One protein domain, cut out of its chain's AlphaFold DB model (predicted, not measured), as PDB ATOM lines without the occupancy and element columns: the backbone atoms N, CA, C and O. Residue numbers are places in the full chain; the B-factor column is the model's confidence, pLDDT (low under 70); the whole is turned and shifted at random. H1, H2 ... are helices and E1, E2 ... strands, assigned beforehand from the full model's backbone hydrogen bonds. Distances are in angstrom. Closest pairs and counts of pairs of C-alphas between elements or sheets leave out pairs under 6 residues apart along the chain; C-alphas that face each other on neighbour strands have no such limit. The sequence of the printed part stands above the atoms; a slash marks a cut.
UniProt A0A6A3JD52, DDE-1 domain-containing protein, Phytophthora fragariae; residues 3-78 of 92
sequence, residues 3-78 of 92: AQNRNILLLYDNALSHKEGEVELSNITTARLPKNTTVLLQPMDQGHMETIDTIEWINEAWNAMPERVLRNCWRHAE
ATOM      1  N   ALA A   3       8.642  71.266  46.363       85.62
ATOM      2  CA  ALA A   3       8.466  71.533  44.927       85.62
ATOM      3  C   ALA A   3       8.987  70.404  44.012       85.62
ATOM      4  O   ALA A   3       8.643  70.350  42.840       85.62
ATOM      5  N   GLN A   4       9.812  69.502  44.552       85.88
ATOM      6  CA  GLN A   4      10.327  68.318  43.856       85.88
ATOM      7  C   GLN A   4       9.580  67.038  44.270       85.88
ATOM      8  O   GLN A   4      10.030  65.946  43.948       85.88
ATOM      9  N   ASN A   5       8.483  67.162  45.027       83.06
ATOM     10  CA  ASN A   5       7.705  66.053  45.577       83.06
ATOM     11  C   ASN A   5       8.539  65.032  46.382       83.06
ATOM     12  O   ASN A   5       8.323  63.825  46.306       83.06
ATOM     13  N   ARG A   6       9.534  65.516  47.139       83.19
ATOM     14  CA  ARG A   6      10.391  64.686  47.997       83.19
ATOM     15  C   ARG A   6       9.996  64.843  49.461       83.19
ATOM     16  O   ARG A   6      10.037  65.959  49.990       83.19
ATOM     17  N   ASN A   7       9.691  63.717  50.100       83.75
ATOM     18  CA  ASN A   7       9.515  63.623  51.547       83.75
ATOM     19  C   ASN A   7      10.874  63.471  52.230       83.75
ATOM     20  O   ASN A   7      11.774  62.820  51.695       83.75
ATOM     21  N   ILE A   8      11.023  64.096  53.392       85.06
ATOM     22  CA  ILE A   8      12.245  64.045  54.196       85.06
ATOM     23  C   ILE A   8      11.906  63.398  55.532       85.06
ATOM     24  O   ILE A   8      10.920  63.778  56.152       85.06
ATOM     25  N   LEU A   9      12.746  62.468  55.978       84.69
ATOM     26  CA  LEU A   9      12.778  62.021  57.365       84.69
ATOM     27  C   LEU A   9      13.925  62.753  58.069       84.69
ATOM     28  O   LEU A   9      15.078  62.613  57.661       84.69
ATOM     29  N   LEU A  10      13.613  63.546  59.091       84.81
ATOM     30  CA  LEU A  10      14.593  64.197  59.954       84.81
ATOM     31  C   LEU A  10      14.761  63.365  61.227       84.81
ATOM     32  O   LEU A  10      13.879  63.351  62.085       84.81
ATOM     33  N   LEU A  11      15.898  62.678  61.326       82.56
ATOM     34  CA  LEU A  11      16.303  61.920  62.507       82.56
ATOM     35  C   LEU A  11      17.164  62.797  63.413       82.56
ATOM     36  O   LEU A  11      18.085  63.450  62.923       82.56
ATOM     37  N   TYR A  12      16.885  62.800  64.714       81.50
ATOM     38  CA  TYR A  12      17.623  63.616  65.677       81.50
ATOM     39  C   TYR A  12      17.705  62.949  67.061       81.50
ATOM     40  O   TYR A  12      16.972  62.002  67.360       81.50
ATOM     41  N   ASP A  13      18.652  63.395  67.889       81.12
ATOM     42  CA  ASP A  13      18.873  62.844  69.229       81.12
ATOM     43  C   ASP A  13      17.831  63.336  70.255       81.12
ATOM     44  O   ASP A  13      16.988  64.193  69.988       81.12
ATOM     45  N   ASN A  14      17.891  62.796  71.472       80.88
ATOM     46  CA  ASN A  14      16.959  63.143  72.545       80.88
ATOM     47  C   ASN A  14      17.378  64.384  73.360       80.88
ATOM     48  O   ASN A  14      16.996  64.486  74.529       80.88
ATOM     49  N   ALA A  15      18.156  65.316  72.798       81.81
ATOM     50  CA  ALA A  15      18.574  66.516  73.520       81.81
ATOM     51  C   ALA A  15      17.376  67.378  73.965       81.81
ATOM     52  O   ALA A  15      16.405  67.568  73.231       81.81
ATOM     53  N   LEU A  16      17.466  67.953  75.172       82.38
ATOM     54  CA  LEU A  16      16.411  68.799  75.755       82.38
ATOM     55  C   LEU A  16      16.129  70.073  74.942       82.38
ATOM     56  O   LEU A  16      15.043  70.639  75.040       82.38
ATOM     57  N   SER A  17      17.095  70.527  74.144       85.75
ATOM     58  CA  SER A  17      16.938  71.654  73.223       85.75
ATOM     59  C   SER A  17      16.010  71.345  72.046       85.75
ATOM     60  O   SER A  17      15.475  72.275  71.446       85.75
ATOM     61  N   HIS A  18      15.794  70.069  71.711       83.00
ATOM     62  CA  HIS A  18      14.915  69.666  70.620       83.00
ATOM     63  C   HIS A  18      13.454  69.634  71.082       83.00
ATOM     64  O   HIS A  18      12.984  68.676  71.708       83.00
ATOM     65  N   LYS A  19      12.731  70.709  70.760       79.38
ATOM     66  CA  LYS A  19      11.301  70.864  71.030       79.38
ATOM     67  C   LYS A  19      10.481  70.407  69.825       79.38
ATOM     68  O   LYS A  19      10.728  70.838  68.702       79.38
ATOM     69  N   GLU A  20       9.502  69.544  70.062       75.44
ATOM     70  CA  GLU A  20       8.538  69.133  69.037       75.44
ATOM     71  C   GLU A  20       7.347  70.096  68.986       75.44
ATOM     72  O   GLU A  20       6.973  70.685  70.000       75.44
ATOM     73  N   GLY A  21       6.744  70.237  67.802       71.12
ATOM     74  CA  GLY A  21       5.478  70.952  67.621       71.12
ATOM     75  C   GLY A  21       5.570  72.480  67.543       71.12
ATOM     76  O   GLY A  21       4.534  73.136  67.491       71.12
ATOM     77  N   GLU A  22       6.770  73.075  67.508       74.25
ATOM     78  CA  GLU A  22       6.901  74.526  67.280       74.25
ATOM     79  C   GLU A  22       6.575  74.916  65.823       74.25
ATOM     80  O   GLU A  22       6.077  76.014  65.577       74.25
ATOM     81  N   VAL A  23       6.826  74.023  64.854       79.94
ATOM     82  CA  VAL A  23       6.571  74.258  63.423       79.94
ATOM     83  C   VAL A  23       6.131  72.969  62.730       79.94
ATOM     84  O   VAL A  23       6.868  71.986  62.708       79.94
ATOM     85  N   GLU A  24       4.965  73.007  62.084       77.69
ATOM     86  CA  GLU A  24       4.453  71.908  61.260       77.69
ATOM     87  C   GLU A  24       4.919  72.043  59.802       77.69
ATOM     88  O   GLU A  24       4.688  73.061  59.140       77.69
ATOM     89  N   LEU A  25       5.573  71.004  59.275       83.75
ATOM     90  CA  LEU A  25       6.160  70.995  57.933       83.75
ATOM     91  C   LEU A  25       5.505  69.917  57.061       83.75
ATOM     92  O   LEU A  25       5.635  68.725  57.299       83.75
ATOM     93  N   SER A  26       4.861  70.329  55.967       86.50
ATOM     94  CA  SER A  26       3.994  69.458  55.144       86.50
ATOM     95  C   SER A  26       4.665  68.283  54.409       86.50
ATOM     96  O   SER A  26       3.981  67.506  53.757       86.50
ATOM     97  N   ASN A  27       5.995  68.201  54.402       87.44
ATOM     98  CA  ASN A  27       6.762  67.209  53.635       87.44
ATOM     99  C   ASN A  27       8.006  66.725  54.399       87.44
ATOM    100  O   ASN A  27       8.968  66.248  53.789       87.44
ATOM    101  N   ILE A  28       8.017  66.939  55.716       85.81
ATOM    102  CA  ILE A  28       9.103  66.561  56.612       85.81
ATOM    103  C   ILE A  28       8.474  65.801  57.774       85.81
ATOM    104  O   ILE A  28       7.662  66.351  58.506       85.81
ATOM    105  N   THR A  29       8.853  64.540  57.922       85.06
ATOM    106  CA  THR A  29       8.536  63.718  59.088       85.06
ATOM    107  C   THR A  29       9.730  63.771  60.025       85.06
ATOM    108  O   THR A  29      10.863  63.577  59.587       85.06
ATOM    109  N   THR A  30       9.503  64.041  61.300       83.25
ATOM    110  CA  THR A  30      10.544  64.037  62.328       83.25
ATOM    111  C   THR A  30      10.480  62.727  63.116       83.25
ATOM    112  O   THR A  30       9.401  62.172  63.311       83.25
ATOM    113  N   ALA A  31      11.629  62.198  63.539       81.44
ATOM    114  CA  ALA A  31      11.697  61.025  64.409       81.44
ATOM    115  C   ALA A  31      12.920  61.099  65.330       81.44
ATOM    116  O   ALA A  31      14.011  61.495  64.913       81.44
ATOM    117  N   ARG A  32      12.733  60.710  66.593       79.50
ATOM    118  CA  ARG A  32      13.802  60.659  67.596       79.50
ATOM    119  C   ARG A  32      14.529  59.323  67.544       79.50
ATOM    120  O   ARG A  32      13.927  58.284  67.278       79.50
ATOM    121  N   LEU A  33      15.818  59.336  67.859       76.38
ATOM    122  CA  LEU A  33      16.559  58.102  68.113       76.38
ATOM    123  C   LEU A  33      16.074  57.431  69.415       76.38
ATOM    124  O   LEU A  33      15.675  58.130  70.353       76.38
ATOM    125  N   PRO A  34      16.156  56.092  69.534       71.94
ATOM    126  CA  PRO A  34      15.869  55.399  70.787       71.94
ATOM    127  C   PRO A  34      16.708  55.936  71.956       71.94
ATOM    128  O   PRO A  34      17.821  56.454  71.784       71.94
ATOM    129  N   LYS A  35      16.189  55.806  73.181       64.88
ATOM    130  CA  LYS A  35      16.943  56.169  74.392       64.88
ATOM    131  C   LYS A  35      18.232  55.338  74.478       64.88
ATOM    132  O   LYS A  35      18.252  54.184  74.070       64.88
ATOM    133  N   ASN A  36      19.290  55.924  75.038       58.84
ATOM    134  CA  ASN A  36      20.615  55.307  75.227       58.84
ATOM    135  C   ASN A  36      21.421  55.008  73.946       58.84
ATOM    136  O   ASN A  36      22.455  54.352  74.025       58.84
ATOM    137  N   THR A  37      21.017  55.530  72.782       58.69
ATOM    138  CA  THR A  37      21.815  55.404  71.544       58.69
ATOM    139  C   THR A  37      22.975  56.413  71.478       58.69
ATOM    140  O   THR A  37      23.971  56.172  70.801       58.69
ATOM    141  N   THR A  38      22.878  57.519  72.223       57.88
ATOM    142  CA  THR A  38      23.847  58.634  72.277       57.88
ATOM    143  C   THR A  38      25.266  58.162  72.613       57.88
ATOM    144  O   THR A  38      26.189  58.411  71.848       57.88
ATOM    145  N   VAL A  39      25.430  57.342  73.655       54.12
ATOM    146  CA  VAL A  39      26.752  56.847  74.102       54.12
ATOM    147  C   VAL A  39      27.418  55.908  73.080       54.12
ATOM    148  O   VAL A  39      28.644  55.799  73.042       54.12
ATOM    149  N   LEU A  40      26.623  55.235  72.238       56.41
ATOM    150  CA  LEU A  40      27.116  54.313  71.207       56.41
ATOM    151  C   LEU A  40      27.438  55.017  69.881       56.41
ATOM    152  O   LEU A  40      28.281  54.529  69.132       56.41
ATOM    153  N   LEU A  41      26.762  56.130  69.575       54.56
ATOM    154  CA  LEU A  41      26.858  56.824  68.284       54.56
ATOM    155  C   LEU A  41      27.590  58.166  68.332       54.56
ATOM    156  O   LEU A  41      27.916  58.683  67.267       54.56
ATOM    157  N   GLN A  42      27.822  58.749  69.510       60.69
ATOM    158  CA  GLN A  42      28.429  60.072  69.647       60.69
ATOM    159  C   GLN A  42      29.825  59.940  70.274       60.69
ATOM    160  O   GLN A  42      29.950  59.890  71.498       60.69
ATOM    161  N   PRO A  43      30.894  59.911  69.450       55.91
ATOM    162  CA  PRO A  43      32.280  59.834  69.921       55.91
ATOM    163  C   PRO A  43      32.643  60.960  70.897       55.91
ATOM    164  O   PRO A  43      33.511  60.794  71.747       55.91
ATOM    165  N   MET A  44      31.947  62.094  70.790       58.00
ATOM    166  CA  MET A  44      32.151  63.283  71.612       58.00
ATOM    167  C   MET A  44      31.845  63.054  73.103       58.00
ATOM    168  O   MET A  44      32.450  63.705  73.949       58.00
ATOM    169  N   ASP A  45      30.978  62.094  73.435       59.00
ATOM    170  CA  ASP A  45      30.609  61.796  74.826       59.00
ATOM    171  C   ASP A  45      31.625  60.882  75.542       59.00
ATOM    172  O   ASP A  45      31.478  60.616  76.736       59.00
ATOM    173  N   GLN A  46      32.664  60.395  74.849       56.50
ATOM    174  CA  GLN A  46      33.645  59.443  75.399       56.50
ATOM    175  C   GLN A  46      34.936  60.086  75.953       56.50
ATOM    176  O   GLN A  46      35.773  59.370  76.501       56.50
ATOM    177  N   GLY A  47      35.065  61.421  75.933       55.94
ATOM    178  CA  GLY A  47      36.012  62.161  76.783       55.94
ATOM    179  C   GLY A  47      37.101  62.989  76.081       55.94
ATOM    180  O   GLY A  47      37.596  62.645  75.016       55.94
ATOM    181  N   HIS A  48      37.442  64.094  76.761       55.12
ATOM    182  CA  HIS A  48      38.550  65.053  76.620       55.12
ATOM    183  C   HIS A  48      39.560  64.838  75.477       55.12
ATOM    184  O   HIS A  48      40.613  64.228  75.664       55.12
ATOM    185  N   MET A  49      39.296  65.473  74.338       59.44
ATOM    186  CA  MET A  49      40.305  65.821  73.338       59.44
ATOM    187  C   MET A  49      40.223  67.327  73.071       59.44
ATOM    188  O   MET A  49      39.146  67.918  73.182       59.44
ATOM    189  N   GLU A  50      41.358  67.954  72.757       65.94
ATOM    190  CA  GLU A  50      41.406  69.354  72.332       65.94
ATOM    191  C   GLU A  50      40.473  69.544  71.126       65.94
ATOM    192  O   GLU A  50      40.464  68.758  70.170       65.94
ATOM    193  N   THR A  51      39.619  70.565  71.201       68.88
ATOM    194  CA  THR A  51      38.440  70.703  70.332       68.88
ATOM    195  C   THR A  51      38.798  70.776  68.847       68.88
ATOM    196  O   THR A  51      38.008  70.352  68.009       68.88
ATOM    197  N   ILE A  52      39.980  71.297  68.506       73.56
ATOM    198  CA  ILE A  52      40.392  71.510  67.116       73.56
ATOM    199  C   ILE A  52      40.817  70.210  66.423       73.56
ATOM    200  O   ILE A  52      40.255  69.877  65.381       73.56
ATOM    201  N   ASP A  53      41.693  69.424  67.052       77.88
ATOM    202  CA  ASP A  53      42.159  68.136  66.519       77.88
ATOM    203  C   ASP A  53      40.986  67.154  66.392       77.88
ATOM    204  O   ASP A  53      40.866  66.400  65.426       77.88
ATOM    205  N   THR A  54      40.048  67.230  67.340       74.69
ATOM    206  CA  THR A  54      38.823  66.422  67.338       74.69
ATOM    207  C   THR A  54      37.955  66.695  66.110       74.69
ATOM    208  O   THR A  54      37.417  65.762  65.513       74.69
ATOM    209  N   ILE A  55      37.802  67.964  65.714       82.25
ATOM    210  CA  ILE A  55      36.985  68.340  64.552       82.25
ATOM    211  C   ILE A  55      37.618  67.807  63.265       82.25
ATOM    212  O   ILE A  55      36.909  67.257  62.418       82.25
ATOM    213  N   GLU A  56      38.938  67.938  63.124       84.69
ATOM    214  CA  GLU A  56      39.661  67.432  61.956       84.69
ATOM    215  C   GLU A  56      39.543  65.908  61.851       84.69
ATOM    216  O   GLU A  56      39.168  65.394  60.797       84.69
ATOM    217  N   TRP A  57      39.725  65.186  62.960       83.25
ATOM    218  CA  TRP A  57      39.593  63.728  62.995       83.25
ATOM    219  C   TRP A  57      38.179  63.245  62.674       83.25
ATOM    220  O   TRP A  57      38.015  62.272  61.938       83.25
ATOM    221  N   ILE A  58      37.143  63.922  63.182       82.81
ATOM    222  CA  ILE A  58      35.751  63.599  62.835       82.81
ATOM    223  C   ILE A  58      35.522  63.798  61.335       82.81
ATOM    224  O   ILE A  58      34.903  62.948  60.691       82.81
ATOM    225  N   ASN A  59      36.031  64.893  60.765       86.44
ATOM    226  CA  ASN A  59      35.897  65.170  59.340       86.44
ATOM    227  C   ASN A  59      36.617  64.114  58.487       86.44
ATOM    228  O   ASN A  59      36.047  63.604  57.522       86.44
ATOM    229  N   GLU A  60      37.844  63.744  58.842       88.94
ATOM    230  CA  GLU A  60      38.585  62.687  58.151       88.94
ATOM    231  C   GLU A  60      37.882  61.334  58.255       88.94
ATOM    232  O   GLU A  60      37.669  60.673  57.237       88.94
ATOM    233  N   ALA A  61      37.446  60.944  59.456       85.88
ATOM    234  CA  ALA A  61      36.728  59.693  59.679       85.88
ATOM    235  C   ALA A  61      35.415  59.631  58.881       85.88
ATOM    236  O   ALA A  61      35.105  58.596  58.285       85.88
ATOM    237  N   TRP A  62      34.659  60.733  58.826       85.62
ATOM    238  CA  TRP A  62      33.433  60.823  58.031       85.62
ATOM    239  C   TRP A  62      33.714  60.663  56.534       85.62
ATOM    240  O   TRP A  62      33.047  59.878  55.863       85.62
ATOM    241  N   ASN A  63      34.729  61.356  56.013       88.81
ATOM    242  CA  ASN A  63      35.087  61.293  54.594       88.81
ATOM    243  C   ASN A  63      35.707  59.944  54.193       88.81
ATOM    244  O   ASN A  63      35.537  59.500  53.059       88.81
ATOM    245  N   ALA A  64      36.397  59.270  55.115       89.62
ATOM    246  CA  ALA A  64      36.950  57.937  54.897       89.62
ATOM    247  C   ALA A  64      35.883  56.826  54.943       89.62
ATOM    248  O   ALA A  64      36.150  55.706  54.497       89.62
ATOM    249  N   MET A  65      34.684  57.107  55.470       86.88
ATOM    250  CA  MET A  65      33.606  56.132  55.639       86.88
ATOM    251  C   MET A  65      33.045  55.674  54.279       86.88
ATOM    252  O   MET A  65      32.414  56.457  53.565       86.88
ATOM    253  N   PRO A  66      33.172  54.386  53.908       88.31
ATOM    254  CA  PRO A  66      32.597  53.899  52.664       88.31
ATOM    255  C   PRO A  66      31.067  53.885  52.725       88.31
ATOM    256  O   PRO A  66      30.482  53.462  53.723       88.31
ATOM    257  N   GLU A  67      30.404  54.199  51.612       83.19
ATOM    258  CA  GLU A  67      28.934  54.230  51.523       83.19
ATOM    259  C   GLU A  67      28.275  52.913  51.983       83.19
ATOM    260  O   GLU A  67      27.231  52.920  52.632       83.19
ATOM    261  N   ARG A  68      28.916  51.762  51.723       83.56
ATOM    262  CA  ARG A  68      28.447  50.445  52.197       83.56
ATOM    263  C   ARG A  68      28.312  50.362  53.720       83.56
ATOM    264  O   ARG A  68      27.445  49.641  54.203       83.56
ATOM    265  N   VAL A  69      29.166  51.060  54.471       80.44
ATOM    266  CA  VAL A  69      29.131  51.061  55.938       80.44
ATOM    267  C   VAL A  69      27.908  51.837  56.403       80.44
ATOM    268  O   VAL A  69      27.124  51.296  57.174       80.44
ATOM    269  N   LEU A  70      27.664  53.022  55.832       78.25
ATOM    270  CA  LEU A  70      26.453  53.805  56.099       78.25
ATOM    271  C   LEU A  70      25.184  52.997  55.802       78.25
ATOM    272  O   LEU A  70      24.301  52.910  56.655       78.25
ATOM    273  N   ARG A  71      25.122  52.326  54.641       76.56
ATOM    274  CA  ARG A  71      23.986  51.454  54.297       76.56
ATOM    275  C   ARG A  71      23.799  50.320  55.306       76.56
ATOM    276  O   ARG A  71      22.674  50.045  55.713       76.56
ATOM    277  N   ASN A  72      24.884  49.665  55.723       80.44
ATOM    278  CA  ASN A  72      24.826  48.579  56.701       80.44
ATOM    279  C   ASN A  72      24.361  49.069  58.077       80.44
ATOM    280  O   ASN A  72      23.538  48.398  58.696       80.44
ATOM    281  N   CYS A  73      24.841  50.229  58.533       75.62
ATOM    282  CA  CYS A  73      24.402  50.853  59.779       75.62
ATOM    283  C   CYS A  73      22.910  51.189  59.730       75.62
ATOM    284  O   CYS A  73      22.179  50.822  60.642       75.62
ATOM    285  N   TRP A  74      22.438  51.798  58.640       75.88
ATOM    286  CA  TRP A  74      21.014  52.085  58.450       75.88
ATOM    287  C   TRP A  74      20.174  50.811  58.433       75.88
ATOM    288  O   TRP A  74      19.118  50.769  59.052       75.88
ATOM    289  N   ARG A  75      20.656  49.746  57.786       75.12
ATOM    290  CA  ARG A  75      19.984  48.443  57.806       75.12
ATOM    291  C   ARG A  75      19.917  47.852  59.214       75.12
ATOM    292  O   ARG A  75      18.886  47.307  59.581       75.12
ATOM    293  N   HIS A  76      21.001  47.939  59.984       72.81
ATOM    294  CA  HIS A  76      21.056  47.406  61.348       72.81
ATOM    295  C   HIS A  76      20.207  48.219  62.334       72.81
ATOM    296  O   HIS A  76      19.633  47.649  63.250       72.81
ATOM    297  N   ALA A  77      20.083  49.526  62.106       67.56
ATOM    298  CA  ALA A  77      19.165  50.406  62.824       67.56
ATOM    299  C   ALA A  77      17.711  50.311  62.318       67.56
ATOM    300  O   ALA A  77      16.871  51.097  62.744       67.56
ATOM    301  N   GLU A  78      17.421  49.401  61.380       69.12
ATOM    302  CA  GLU A  78      16.102  49.209  60.757       69.12
ATOM    303  C   GLU A  78      15.558  50.450  60.008       69.12
ATOM    304  O   GLU A  78      14.382  50.545  59.662       69.12
TER     305      GLU A  78
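What this domain is: This is residues 3 to 78 of the 92 residues of the protein "DDE-1 domain-containing protein" of Phytophthora fragariae (UniProt A0A6A3JD52). The model is an open, loose arc round a mostly empty middle: a small sheet of two side-by-side strands, E1 and E2, makes one end, and a string of four helices runs away from it, with the long H3 at the far end and H4 turning back. A long loop, residues 13 to 27, joins the two strands. The printed part has 76 residues, with two named strands followed by four named helices in the order E1 E2 H1 H2 H3 H4; the class is mixed, helices and strands, and the sheet is parallel. The whole is loose, with a radius of gyration of the C-alphas of 15.7 A and spans of 40 by 31 by 25 A.

Where its parts are: E1, residues 8 to 12, begins at C-alpha 8 (12.245, 64.045, 54.196) and is 12.7 A long. E2 is residues 28 to 32, 13.3 A. H1, residues 38 to 41, and H2, residues 43 to 46, are short. H3, residues 51 to 64, spans 20.1 A from C-alpha 51 at (38.440, 70.703, 70.332). H4, residues 67 to 76, spans 14.3 A and ends at C-alpha 76 (21.056, 47.406, 61.348).

How they stand to each other: E1 and E2 are parallel neighbours at 24 degrees; N 10 and O 29 are 2.8 A apart and N 31 and O 10 are 2.9 A apart, both within hydrogen-bond range. H1 and H2 only just touch, only at the corner, with 3 pairs of C-alphas within 8 A; the closest C-alphas, of Val 39 and Asp 45, are 6.3 A apart. H2 and H3 are near each other, with 6 pairs of C-alphas within 10 A. H4 is apart from H3 and from both strands. Every O i to N i+4 pair is within hydrogen-bond range in H3 and H4; H1 and H2 are too short for such a pair.

The domain as a whole: The C-alphas of Ala 3 and His 48, the two farthest apart, are 44.2 A apart. Residues 45 to 53 and 59 to 76 stand free. The printed part has no cut; the link from E1 to E2 is long, and the others are tight. Mean pLDDT of the printed part is 76.2, with residues 35 to 51 and 77 to 78 under 70.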